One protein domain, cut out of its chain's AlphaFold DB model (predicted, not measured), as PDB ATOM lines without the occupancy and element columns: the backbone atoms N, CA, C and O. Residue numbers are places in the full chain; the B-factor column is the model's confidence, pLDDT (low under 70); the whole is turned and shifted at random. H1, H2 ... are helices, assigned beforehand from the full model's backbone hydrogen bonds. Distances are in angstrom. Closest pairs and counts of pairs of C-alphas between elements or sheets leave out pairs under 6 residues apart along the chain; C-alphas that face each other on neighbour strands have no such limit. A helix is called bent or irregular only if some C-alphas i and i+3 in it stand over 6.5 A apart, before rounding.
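Overview. This is residues 189 to 281 of the 539 residues of an uncharacterized protein of Fibularhizoctonia sp. CBS 109695 (UniProt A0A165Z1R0). A small, loosely joined body of four helices, H2 to H5, has a long free arm at one end: residues 189 to 207, with H1 in them, stick out from it. In the body H2 lies in the middle with H5 steeply across it, H3 and H4 cross each other nearly at right angles, and the last turns of H5, from residue 276 on, stick out too. The printed part has 93 residues with five named helices, H1 to H5 in that order, and no named strand, and its class is all helix. It is loose, with a radius of gyration of the C-alphas of 17.4 A, and flat, spanning 55 by 38 by 17 A.

Arrangement. H1, residues 194 to 204, touches no helix. H2, residues 215 to 225, touches H5, residues 263 to 280, at a steep tilt of 61 degrees, the same way; the closest C-alphas are those of Asn 218 and Leu 267, 6.0 A apart, and H5 does so with residues 264 to 271 alone. H3, residues 227 to 238, touches H4, residues 245 to 259, about perpendicular at 85 degrees, closest at the C-alphas of Thr 234 and Cys 252, 5.6 A. H2 is close to but not clearly touching H4, closest at the C-alphas of Tyr 219 and Tyr 253, 7.1 A. H3 and H5 are apart. Every O i to N i+4 pair is within hydrogen-bond range in H1, H2, H4 and H5; in H3, 6 of 8 are.

Along the chain. H1 begins at C-alpha 194 (-78.586, 40.884, -4.051) and is 15.0 A long. H2 measures 15.5 A. H3, 16.5 A, is irregular: C-alphas 234 and 237 are 9.6 A apart. H4 measures 20.7 A, and H5, 25.2 A, ends at C-alpha 280 (-41.282, 32.486, 14.602).

Size, cuts and confidence. The C-alphas farthest apart are those of Lys 191 and Ser 241, 56.3 A. The printed part has no cut and no long link. The pLDDT is under 70 at residues 205 to 213 and 279 to 281.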
ATOM      1  N   ALA A 189     -81.742  40.140 -13.229       97.50
ATOM      2  CA  ALA A 189     -81.294  39.457 -14.442       97.50
ATOM      3  C   ALA A 189     -80.822  38.015 -14.186       97.50
ATOM      4  O   ALA A 189     -81.066  37.128 -15.001       97.50
ATOM      5  N   THR A 190     -80.148  37.771 -13.059       96.12
ATOM      6  CA  THR A 190     -79.534  36.469 -12.732       96.12
ATOM      7  C   THR A 190     -80.405  35.583 -11.845       96.12
ATOM      8  O   THR A 190     -80.121  34.394 -11.722       96.12
ATOM      9  N   LYS A 191     -81.466  36.139 -11.240       95.38
ATOM     10  CA  LYS A 191     -82.298  35.495 -10.207       95.38
ATOM     11  C   LYS A 191     -81.528  35.097  -8.939       95.38
ATOM     12  O   LYS A 191     -82.005  34.259  -8.178       95.38
ATOM     13  N   LEU A 192     -80.353  35.683  -8.710       94.19
ATOM     14  CA  LEU A 192     -79.601  35.536  -7.466       94.19
ATOM     15  C   LEU A 192     -79.998  36.629  -6.474       94.19
ATOM     16  O   LEU A 192     -80.404  37.727  -6.869       94.19
ATOM     17  N   GLU A 193     -79.864  36.344  -5.181       95.81
ATOM     18  CA  GLU A 193     -80.097  37.339  -4.134       95.81
ATOM     19  C   GLU A 193     -79.054  38.467  -4.234       95.81
ATOM     20  O   GLU A 193     -77.889  38.234  -4.575       95.81
ATOM     21  N   LYS A 194     -79.464  39.710  -3.956       94.62
ATOM     22  CA  LYS A 194     -78.586  40.884  -4.051       94.62
ATOM     23  C   LYS A 194     -77.331  40.711  -3.186       94.62
ATOM     24  O   LYS A 194     -76.236  41.048  -3.630       94.62
ATOM     25  N   GLU A 195     -77.488  40.157  -1.991       89.25
ATOM     26  CA  GLU A 195     -76.432  39.843  -1.032       89.25
ATOM     27  C   GLU A 195     -75.402  38.873  -1.632       89.25
ATOM     28  O   GLU A 195     -74.206  39.149  -1.578       89.25
ATOM     29  N   GLN A 196     -75.845  37.814  -2.317       86.94
ATOM     30  CA  GLN A 196     -74.955  36.856  -2.988       86.94
ATOM     31  C   GLN A 196     -74.158  37.503  -4.125       86.94
ATOM     32  O   GLN A 196     -72.978  37.211  -4.307       86.94
ATOM     33  N   ILE A 197     -74.782  38.407  -4.885       92.81
ATOM     34  CA  ILE A 197     -74.105  39.148  -5.959       92.81
ATOM     35  C   ILE A 197     -73.086  40.124  -5.385       92.81
ATOM     36  O   ILE A 197     -72.014  40.288  -5.960       92.81
ATOM     37  N   ILE A 198     -73.397  40.768  -4.260       89.31
ATOM     38  CA  ILE A 198     -72.455  41.633  -3.549       89.31
ATOM     39  C   ILE A 198     -71.271  40.811  -3.034       89.31
ATOM     40  O   ILE A 198     -70.132  41.238  -3.210       89.31
ATOM     41  N   ASP A 199     -71.513  39.632  -2.465       79.81
ATOM     42  CA  ASP A 199     -70.454  38.732  -2.008       79.81
ATOM     43  C   ASP A 199     -69.586  38.252  -3.172       79.81
ATOM     44  O   ASP A 199     -68.364  38.338  -3.094       79.81
ATOM     45  N   MET A 200     -70.192  37.847  -4.291       84.62
ATOM     46  CA  MET A 200     -69.473  37.528  -5.526       84.62
ATOM     47  C   MET A 200     -68.691  38.726  -6.055       84.62
ATOM     48  O   MET A 200     -67.542  38.578  -6.450       84.62
ATOM     49  N   TRP A 201     -69.277  39.924  -6.041       89.06
ATOM     50  CA  TRP A 201     -68.593  41.147  -6.438       89.06
ATOM     51  C   TRP A 201     -67.427  41.442  -5.510       89.06
ATOM     52  O   TRP A 201     -66.395  41.867  -6.000       89.06
ATOM     53  N   PHE A 202     -67.539  41.227  -4.200       78.06
ATOM     54  CA  PHE A 202     -66.422  41.387  -3.273       78.06
ATOM     55  C   PHE A 202     -65.389  40.273  -3.397       78.06
ATOM     56  O   PHE A 202     -64.220  40.551  -3.159       78.06
ATOM     57  N   GLU A 203     -65.774  39.058  -3.775       72.31
ATOM     58  CA  GLU A 203     -64.853  37.949  -4.038       72.31
ATOM     59  C   GLU A 203     -64.104  38.139  -5.364       72.31
ATOM     60  O   GLU A 203     -62.906  37.884  -5.446       72.31
ATOM     61  N   GLU A 204     -64.765  38.717  -6.365       74.75
ATOM     62  CA  GLU A 204     -64.170  39.087  -7.648       74.75
ATOM     63  C   GLU A 204     -63.345  40.383  -7.519       74.75
ATOM     64  O   GLU A 204     -62.186  40.451  -7.922       74.75
ATOM     65  N   SER A 205     -63.896  41.407  -6.854       66.19
ATOM     66  CA  SER A 205     -63.248  42.696  -6.531       66.19
ATOM     67  C   SER A 205     -62.220  42.586  -5.413       66.19
ATOM     68  O   SER A 205     -61.445  43.519  -5.188       66.19
ATOM     69  N   ARG A 206     -62.121  41.416  -4.773       55.28
ATOM     70  CA  ARG A 206     -60.906  40.930  -4.111       55.28
ATOM     71  C   ARG A 206     -59.781  40.679  -5.123       55.28
ATOM     72  O   ARG A 206     -58.793  40.031  -4.778       55.28
ATOM     73  N   ILE A 207     -59.823  41.316  -6.302       51.41
ATOM     74  CA  ILE A 207     -58.622  41.820  -6.967       51.41
ATOM     75  C   ILE A 207     -57.660  42.303  -5.870       51.41
ATOM     76  O   ILE A 207     -58.035  43.132  -5.030       51.41
ATOM     77  N   PRO A 208     -56.435  41.763  -5.805       49.31
ATOM     78  CA  PRO A 208     -55.719  41.601  -4.549       49.31
ATOM     79  C   PRO A 208     -55.013  42.910  -4.163       49.31
ATOM     80  O   PRO A 208     -53.795  43.006  -4.200       49.31
ATOM     81  N   SER A 209     -55.755  43.975  -3.856       48.28
ATOM     82  CA  SER A 209     -55.187  45.331  -3.857       48.28
ATOM     83  C   SER A 209     -54.632  45.793  -2.507       48.28
ATOM     84  O   SER A 209     -53.889  46.772  -2.473       48.28
ATOM     85  N   LYS A 210     -54.911  45.107  -1.383       50.53
ATOM     86  CA  LYS A 210     -54.333  45.489  -0.067       50.53
ATOM     87  C   LYS A 210     -53.909  44.362   0.881       50.53
ATOM     88  O   LYS A 210     -53.053  44.609   1.726       50.53
ATOM     89  N   ARG A 211     -54.473  43.149   0.796       52.16
ATOM     90  CA  ARG A 211     -54.071  42.026   1.683       52.16
ATOM     91  C   ARG A 211     -53.054  41.084   1.057       52.16
ATOM     92  O   ARG A 211     -52.213  40.528   1.761       52.16
ATOM     93  N   PHE A 212     -53.103  40.955  -0.254       54.75
ATOM     94  CA  PHE A 212     -52.186  40.135  -1.010       54.75
ATOM     95  C   PHE A 212     -51.080  41.066  -1.489       54.75
ATOM     96  O   PHE A 212     -51.334  42.042  -2.191       54.75
ATOM     97  N   GLY A 213     -49.853  40.841  -1.017       62.62
ATOM     98  CA  GLY A 213     -48.702  41.543  -1.579       62.62
ATOM     99  C   GLY A 213     -48.685  41.348  -3.093       62.62
ATOM    100  O   GLY A 213     -49.253  40.373  -3.583       62.62
ATOM    101  N   ASN A 214     -48.052  42.267  -3.829       84.19
ATOM    102  CA  ASN A 214     -47.846  42.123  -5.272       84.19
ATOM    103  C   ASN A 214     -47.531  40.650  -5.591       84.19
ATOM    104  O   ASN A 214     -46.560  40.112  -5.054       84.19
ATOM    105  N   SER A 215     -48.382  39.994  -6.389       86.75
ATOM    106  CA  SER A 215     -48.273  38.558  -6.692       86.75
ATOM    107  C   SER A 215     -46.872  38.176  -7.176       86.75
ATOM    108  O   SER A 215     -46.362  37.117  -6.826       86.75
ATOM    109  N   TRP A 216     -46.202  39.107  -7.855       91.69
ATOM    110  CA  TRP A 216     -44.796  39.016  -8.213       91.69
ATOM    111  C   TRP A 216     -43.859  38.941  -7.002       91.69
ATOM    112  O   TRP A 216     -43.006  38.071  -6.943       91.69
ATOM    113  N   ASN A 217     -44.023  39.800  -5.994       91.00
ATOM    114  CA  ASN A 217     -43.211  39.767  -4.772       91.00
ATOM    115  C   ASN A 217     -43.435  38.476  -3.976       91.00
ATOM    116  O   ASN A 217     -42.483  37.913  -3.430       91.00
ATOM    117  N   ASN A 218     -44.686  38.016  -3.918       91.06
ATOM    118  CA  ASN A 218     -45.049  36.737  -3.317       91.06
ATOM    119  C   ASN A 218     -44.373  35.576  -4.062       91.06
ATOM    120  O   ASN A 218     -43.750  34.720  -3.434       91.06
ATOM    121  N   TYR A 219     -44.413  35.604  -5.395       95.50
ATOM    122  CA  TYR A 219     -43.716  34.644  -6.238       95.50
ATOM    123  C   TYR A 219     -42.197  34.710  -6.066       95.50
ATOM    124  O   TYR A 219     -41.575  33.680  -5.880       95.50
ATOM    125  N   LEU A 220     -41.575  35.888  -6.030       93.81
ATOM    126  CA  LEU A 220     -40.131  36.004  -5.803       93.81
ATOM    127  C   LEU A 220     -39.713  35.435  -4.441       93.81
ATOM    128  O   LEU A 220     -38.609  34.914  -4.297       93.81
ATOM    129  N   ALA A 221     -40.561  35.549  -3.418       91.31
ATOM    130  CA  ALA A 221     -40.318  34.912  -2.128       91.31
ATOM    131  C   ALA A 221     -40.435  33.379  -2.219       91.31
ATOM    132  O   ALA A 221     -39.593  32.669  -1.667       91.31
ATOM    133  N   TYR A 222     -41.426  32.876  -2.962       95.00
ATOM    134  CA  TYR A 222     -41.573  31.453  -3.273       95.00
ATOM    135  C   TYR A 222     -40.382  30.912  -4.079       95.00
ATOM    136  O   TYR A 222     -39.750  29.949  -3.662       95.00
ATOM    137  N   PHE A 223     -40.008  31.580  -5.170       95.44
ATOM    138  CA  PHE A 223     -38.894  31.221  -6.041       95.44
ATOM    139  C   PHE A 223     -37.573  31.147  -5.278       95.44
ATOM    140  O   PHE A 223     -36.790  30.237  -5.497       95.44
ATOM    141  N   ARG A 224     -37.307  32.071  -4.346       93.19
ATOM    142  CA  ARG A 224     -36.084  32.002  -3.526       93.19
ATOM    143  C   ARG A 224     -36.033  30.757  -2.642       93.19
ATOM    144  O   ARG A 224     -34.947  30.229  -2.444       93.19
ATOM    145  N   ALA A 225     -37.175  30.316  -2.116       90.94
ATOM    146  CA  ALA A 225     -37.248  29.108  -1.297       90.94
ATOM    147  C   ALA A 225     -37.194  27.821  -2.133       90.94
ATOM    148  O   ALA A 225     -36.647  26.834  -1.666       90.94
ATOM    149  N   ASN A 226     -37.696  27.855  -3.371       94.56
ATOM    150  CA  ASN A 226     -37.801  26.692  -4.260       94.56
ATOM    151  C   ASN A 226     -36.959  26.888  -5.532       94.56
ATOM    152  O   ASN A 226     -37.366  26.531  -6.635       94.56
ATOM    153  N   ARG A 227     -35.787  27.527  -5.400       94.75
ATOM    154  CA  ARG A 227     -35.013  28.017  -6.554       94.75
ATOM    155  C   ARG A 227     -34.626  26.892  -7.505       94.75
ATOM    156  O   ARG A 227     -34.714  27.076  -8.712       94.75
ATOM    157  N   LYS A 228     -34.165  25.769  -6.955       94.31
ATOM    158  CA  LYS A 228     -33.724  24.613  -7.738       94.31
ATOM    159  C   LYS A 228     -34.893  24.024  -8.529       94.31
ATOM    160  O   LYS A 228     -34.820  23.970  -9.745       94.31
ATOM    161  N   GLU A 229     -35.999  23.729  -7.849       95.25
ATOM    162  CA  GLU A 229     -37.209  23.169  -8.461       95.25
ATOM    163  C   GLU A 229     -37.792  24.072  -9.553       95.25
ATOM    164  O   GLU A 229     -38.144  23.594 -10.626       95.25
ATOM    165  N   GLU A 230     -37.860  25.386  -9.321       96.44
ATOM    166  CA  GLU A 230     -38.397  26.319 -10.315       96.44
ATOM    167  C   GLU A 230     -37.480  26.502 -11.529       96.44
ATOM    168  O   GLU A 230     -37.972  26.702 -12.645       96.44
ATOM    169  N   LEU A 231     -36.157  26.436 -11.340       95.94
ATOM    170  CA  LEU A 231     -35.202  26.454 -12.448       95.94
ATOM    171  C   LEU A 231     -35.271  25.152 -13.249       95.94
ATOM    172  O   LEU A 231     -35.408  25.218 -14.470       95.94
ATOM    173  N   ASP A 232     -35.261  24.003 -12.573       94.88
ATOM    174  CA  ASP A 232     -35.322  22.681 -13.201       94.88
ATOM    175  C   ASP A 232     -36.639  22.505 -13.973       94.88
ATOM    176  O   ASP A 232     -36.622  22.102 -15.133       94.88
ATOM    177  N   ALA A 233     -37.772  22.916 -13.392       94.44
ATOM    178  CA  ALA A 233     -39.089  22.835 -14.027       94.44
ATOM    179  C   ALA A 233     -39.299  23.821 -15.191       94.44
ATOM    180  O   ALA A 233     -40.278  23.702 -15.926       94.44
ATOM    181  N   THR A 234     -38.447  24.840 -15.337       95.50
ATOM    182  CA  THR A 234     -38.583  25.847 -16.405       95.50
ATOM    183  C   THR A 234     -37.568  25.652 -17.520       95.50
ATOM    184  O   THR A 234     -37.904  25.849 -18.687       95.50
ATOM    185  N   PHE A 235     -36.327  25.318 -17.172       93.31
ATOM    186  CA  PHE A 235     -35.214  25.297 -18.116       93.31
ATOM    187  C   PHE A 235     -34.718  23.889 -18.443       93.31
ATOM    188  O   PHE A 235     -34.047  23.755 -19.466       93.31
ATOM    189  N   HIS A 236     -35.074  22.859 -17.660       88.19
ATOM    190  CA  HIS A 236     -34.638  21.472 -17.872       88.19
ATOM    191  C   HIS A 236     -33.172  21.410 -18.374       88.19
ATOM    192  O   HIS A 236     -32.307  22.127 -17.864       88.19
ATOM    193  N   ASP A 237     -32.904  20.635 -19.428       81.44
ATOM    194  CA  ASP A 237     -31.567  20.436 -20.005       81.44
ATOM    195  C   ASP A 237     -31.062  21.616 -20.849       81.44
ATOM    196  O   ASP A 237     -29.886  21.671 -21.203       81.44
ATOM    197  N   THR A 238     -31.921  22.585 -21.187       83.06
ATOM    198  CA  THR A 238     -31.528  23.717 -22.052       83.06
ATOM    199  C   THR A 238     -30.616  24.722 -21.349       83.06
ATOM    200  O   THR A 238     -29.987  25.555 -22.003       83.06
ATOM    201  N   GLY A 239     -30.508  24.626 -20.020       85.88
ATOM    202  CA  GLY A 239     -29.741  25.555 -19.206       85.88
ATOM    203  C   GLY A 239     -30.362  26.955 -19.167       85.88
ATOM    204  O   GLY A 239     -31.274  27.310 -19.911       85.88
ATOM    205  N   HIS A 240     -29.874  27.783 -18.248       87.50
ATOM    206  CA  HIS A 240     -30.370  29.150 -18.048       87.50
ATOM    207  C   HIS A 240     -29.260  30.208 -18.122       87.50
ATOM    208  O   HIS A 240     -29.502  31.378 -17.838       87.50
ATOM    209  N   SER A 241     -28.050  29.810 -18.526       90.12
ATOM    210  CA  SER A 241     -26.849  30.656 -18.577       90.12
ATOM    211  C   SER A 241     -26.959  31.832 -19.553       90.12
ATOM    212  O   SER A 241     -26.350  32.871 -19.320       90.12
ATOM    213  N   HIS A 242     -27.742  31.689 -20.626       91.69
ATOM    214  CA  HIS A 242     -27.904  32.717 -21.660       91.69
ATOM    215  C   HIS A 242     -28.959  33.780 -21.330       91.69
ATOM    216  O   HIS A 242     -29.080  34.758 -22.064       91.69
ATOM    217  N   TYR A 243     -29.732  33.602 -20.257       92.56
ATOM    218  CA  TYR A 243     -30.797  34.530 -19.887       92.56
ATOM    219  C   TYR A 243     -30.332  35.508 -18.818       92.56
ATOM    220  O   TYR A 243     -29.643  35.145 -17.860       92.56
ATOM    221  N   SER A 244     -30.780  36.756 -18.928       94.69
ATOM    222  CA  SER A 244     -30.650  37.693 -17.819       94.69
ATOM    223  C   SER A 244     -31.481  37.215 -16.624       94.69
ATOM    224  O   SER A 244     -32.486  36.514 -16.752       94.69
ATOM    225  N   ARG A 245     -31.107  37.646 -15.419       88.19
ATOM    226  CA  ARG A 245     -31.831  37.293 -14.188       88.19
ATOM    227  C   ARG A 245     -33.322  37.647 -14.238       88.19
ATOM    228  O   ARG A 245     -34.147  36.871 -13.758       88.19
ATOM    229  N   ALA A 246     -33.664  38.806 -14.799       91.00
ATOM    230  CA  ALA A 246     -35.052  39.243 -14.913       91.00
ATOM    231  C   ALA A 246     -35.851  38.329 -15.856       91.00
ATOM    232  O   ALA A 246     -36.990  37.969 -15.553       91.00
ATOM    233  N   GLU A 247     -35.236  37.894 -16.958       93.88
ATOM    234  CA  GLU A 247     -35.841  36.941 -17.890       93.88
ATOM    235  C   GLU A 247     -36.011  35.564 -17.258       93.88
ATOM    236  O   GLU A 247     -37.073  34.966 -17.421       93.88
ATOM    237  N   ILE A 248     -35.025  35.093 -16.483       94.25
ATOM    238  CA  ILE A 248     -35.127  33.840 -15.722       94.25
ATOM    239  C   ILE A 248     -36.352  33.886 -14.812       94.25
ATOM    240  O   ILE A 248     -37.216  33.017 -14.891       94.25
ATOM    241  N   TRP A 249     -36.484  34.927 -13.985       94.44
ATOM    242  CA  TRP A 249     -37.618  35.036 -13.066       94.44
ATOM    243  C   TRP A 249     -38.953  35.168 -13.790       94.44
ATOM    244  O   TRP A 249     -39.933  34.557 -13.362       94.44
ATOM    245  N   ARG A 250     -39.009  35.932 -14.889       94.94
ATOM    246  CA  ARG A 250     -40.230  36.080 -15.692       94.94
ATOM    247  C   ARG A 250     -40.638  34.743 -16.307       94.94
ATOM    248  O   ARG A 250     -41.811  34.383 -16.225       94.94
ATOM    249  N   LYS A 251     -39.690  33.997 -16.879       96.31
ATOM    250  CA  LYS A 251     -39.939  32.674 -17.462       96.31
ATOM    251  C   LYS A 251     -40.382  31.668 -16.408       96.31
ATOM    252  O   LYS A 251     -41.401  31.018 -16.618       96.31
ATOM    253  N   CYS A 252     -39.706  31.607 -15.260       97.12
ATOM    254  CA  CYS A 252     -40.126  30.726 -14.173       97.12
ATOM    255  C   CYS A 252     -41.520  31.099 -13.663       97.12
ATOM    256  O   CYS A 252     -42.348  30.222 -13.471       97.12
ATOM    257  N   TYR A 253     -41.848  32.389 -13.534       96.88
ATOM    258  CA  TYR A 253     -43.183  32.797 -13.089       96.88
ATOM    259  C   TYR A 253     -44.287  32.404 -14.073       96.88
ATOM    260  O   TYR A 253     -45.366  31.972 -13.666       96.88
ATOM    261  N   LEU A 254     -44.033  32.538 -15.376       96.06
ATOM    262  CA  LEU A 254     -44.972  32.093 -16.405       96.06
ATOM    263  C   LEU A 254     -45.107  30.561 -16.411       96.06
ATOM    264  O   LEU A 254     -46.229  30.059 -16.476       96.06
ATOM    265  N   SER A 255     -43.999  29.827 -16.264       96.38
ATOM    266  CA  SER A 255     -44.007  28.367 -16.079       96.38
ATOM    267  C   SER A 255     -44.811  27.971 -14.835       96.38
ATOM    268  O   SER A 255     -45.719  27.153 -14.903       96.38
ATOM    269  N   PHE A 256     -44.589  28.634 -13.703       97.12
ATOM    270  CA  PHE A 256     -45.329  28.414 -12.465       97.12
ATOM    271  C   PHE A 256     -46.843  28.620 -12.645       97.12
ATOM    272  O   PHE A 256     -47.645  27.781 -12.237       97.12
ATOM    273  N   LYS A 257     -47.253  29.705 -13.316       96.88
ATOM    274  CA  LYS A 257     -48.672  29.986 -13.599       96.88
ATOM    275  C   LYS A 257     -49.325  28.963 -14.524       96.88
ATOM    276  O   LYS A 257     -50.525  28.745 -14.415       96.88
ATOM    277  N   THR A 258     -48.564  28.399 -15.457       96.38
ATOM    278  CA  THR A 258     -49.072  27.377 -16.385       96.38
ATOM    279  C   THR A 258     -49.122  26.000 -15.727       96.38
ATOM    280  O   THR A 258     -50.062  25.251 -15.973       96.38
ATOM    281  N   ARG A 259     -48.178  25.699 -14.827       96.62
ATOM    282  CA  ARG A 259     -48.114  24.447 -14.059       96.62
ATOM    283  C   ARG A 259     -49.222  24.325 -13.013       96.62
ATOM    284  O   ARG A 259     -49.690  23.223 -12.749       96.62
ATOM    285  N   PHE A 260     -49.645  25.441 -12.413       94.69
ATOM    286  CA  PHE A 260     -50.621  25.438 -11.324       94.69
ATOM    287  C   PHE A 260     -51.864  26.275 -11.637       94.69
ATOM    288  O   PHE A 260     -51.835  27.506 -11.598       94.69
ATOM    289  N   THR A 261     -53.008  25.610 -11.812       93.25
ATOM    290  CA  THR A 261     -54.311  26.263 -12.034       93.25
ATOM    291  C   THR A 261     -54.674  27.238 -10.904       93.25
ATOM    292  O   THR A 261     -55.188  28.328 -11.150       93.25
ATOM    293  N   HIS A 262     -54.325  26.896  -9.658       90.81
ATOM    294  CA  HIS A 262     -54.574  27.712  -8.461       90.81
ATOM    295  C   HIS A 262     -53.305  28.389  -7.919       90.81
ATOM    296  O   HIS A 262     -53.140  28.547  -6.709       90.81
ATOM    297  N   TRP A 263     -52.403  28.819  -8.807       93.62
ATOM    298  CA  TRP A 263     -51.103  29.407  -8.453       93.62
ATOM    299  C   TRP A 263     -51.178  30.534  -7.404       93.62
ATOM    300  O   TRP A 263     -50.283  30.655  -6.571       93.62
ATOM    301  N   ARG A 264     -52.251  31.341  -7.386       90.25
ATOM    302  CA  ARG A 264     -52.440  32.406  -6.378       90.25
ATOM    303  C   ARG A 264     -52.579  31.847  -4.964       90.25
ATOM    304  O   ARG A 264     -51.862  32.290  -4.074       90.25
ATOM    305  N   ALA A 265     -53.430  30.838  -4.787       85.75
ATOM    306  CA  ALA A 265     -53.630  30.193  -3.494       85.75
ATOM    307  C   ALA A 265     -52.326  29.558  -2.988       85.75
ATOM    308  O   ALA A 265     -51.985  29.700  -1.818       85.75
ATOM    309  N   ILE A 266     -51.546  28.939  -3.882       91.44
ATOM    310  CA  ILE A 266     -50.231  28.368  -3.545       91.44
ATOM    311  C   ILE A 266     -49.276  29.454  -3.041       91.44
ATOM    312  O   ILE A 266     -48.621  29.281  -2.011       91.44
ATOM    313  N   LEU A 267     -49.211  30.599  -3.728       92.81
ATOM    314  CA  LEU A 267     -48.381  31.721  -3.286       92.81
ATOM    315  C   LEU A 267     -48.853  32.307  -1.957       92.81
ATOM    316  O   LEU A 267     -48.021  32.703  -1.140       92.81
ATOM    317  N   ASP A 268     -50.154  32.352  -1.711       84.88
ATOM    318  CA  ASP A 268     -50.705  32.858  -0.457       84.88
ATOM    319  C   ASP A 268     -50.394  31.927   0.711       84.88
ATOM    320  O   ASP A 268     -49.929  32.391   1.753       84.88
ATOM    321  N   VAL A 269     -50.537  30.615   0.511       86.06
ATOM    322  CA  VAL A 269     -50.151  29.602   1.499       86.06
ATOM    323  C   VAL A 269     -48.648  29.659   1.756       86.06
ATOM    324  O   VAL A 269     -48.233  29.794   2.905       86.06
ATOM    325  N   SER A 270     -47.819  29.655   0.708       88.12
ATOM    326  CA  SER A 270     -46.361  29.719   0.854       88.12
ATOM    327  C   SER A 270     -45.905  31.012   1.528       88.12
ATOM    328  O   SER A 270     -45.060  31.001   2.420       88.12
ATOM    329  N   THR A 271     -46.451  32.160   1.130       85.62
ATOM    330  CA  THR A 271     -46.049  33.439   1.730       85.62
ATOM    331  C   THR A 271     -46.581  33.587   3.144       85.62
ATOM    332  O   THR A 271     -45.881  34.153   3.982       85.62
ATOM    333  N   GLY A 272     -47.775  33.066   3.434       80.56
ATOM    334  CA  GLY A 272     -48.308  32.927   4.784       80.56
ATOM    335  C   GLY A 272     -47.388  32.075   5.654       80.56
ATOM    336  O   GLY A 272     -46.987  32.523   6.726       80.56
ATOM    337  N   TYR A 273     -46.958  30.922   5.141       81.12
ATOM    338  CA  TYR A 273     -46.026  30.013   5.801       81.12
ATOM    339  C   TYR A 273     -44.661  30.667   6.053       81.12
ATOM    340  O   TYR A 273     -44.204  30.732   7.191       81.12
ATOM    341  N   GLN A 274     -44.040  31.271   5.035       78.19
ATOM    342  CA  GLN A 274     -42.757  31.971   5.179       78.19
ATOM    343  C   GLN A 274     -42.841  33.180   6.118       78.19
ATOM    344  O   GLN A 274     -41.914  33.441   6.889       78.19
ATOM    345  N   LYS A 275     -43.935  33.951   6.069       79.31
ATOM    346  CA  LYS A 275     -44.182  35.033   7.033       79.31
ATOM    347  C   LYS A 275     -44.344  34.457   8.434       79.31
ATOM    348  O   LYS A 275     -43.772  35.026   9.358       79.31
ATOM    349  N   GLY A 276     -45.044  33.332   8.570       73.31
ATOM    350  CA  GLY A 276     -45.156  32.535   9.788       73.31
ATOM    351  C   GLY A 276     -43.782  32.190  10.353       73.31
ATOM    352  O   GLY A 276     -43.454  32.636  11.450       73.31
ATOM    353  N   LEU A 277     -42.923  31.542   9.566       72.06
ATOM    354  CA  LEU A 277     -41.544  31.202   9.939       72.06
ATOM    355  C   LEU A 277     -40.721  32.432  10.358       72.06
ATOM    356  O   LEU A 277     -40.080  32.431  11.406       72.06
ATOM    357  N   LYS A 278     -40.794  33.538   9.608       73.69
ATOM    358  CA  LYS A 278     -40.116  34.796   9.985       73.69
ATOM    359  C   LYS A 278     -40.686  35.420  11.257       73.69
ATOM    360  O   LYS A 278     -39.976  36.104  11.992       73.69
ATOM    361  N   THR A 279     -41.976  35.233  11.527       65.25
ATOM    362  CA  THR A 279     -42.552  35.621  12.817       65.25
ATOM    363  C   THR A 279     -42.152  34.672  13.934       65.25
ATOM    364  O   THR A 279     -42.070  35.128  15.073       65.25
ATOM    365  N   LEU A 280     -41.826  33.412  13.620       67.44
ATOM    366  CA  LEU A 280     -41.282  32.486  14.602       67.44
ATOM    367  C   LEU A 280     -39.884  32.914  15.071       67.44
ATOM    368  O   LEU A 280     -39.565  32.761  16.246       67.44
ATOM    369  N   SER A 281     -39.094  33.534  14.192       63.16
ATOM    370  CA  SER A 281     -37.789  34.117  14.530       63.16
ATOM    371  C   SER A 281     -37.865  35.555  15.069       63.16
ATOM    372  O   SER A 281     -36.837  36.213  15.237       63.16
TER     373      SER A 281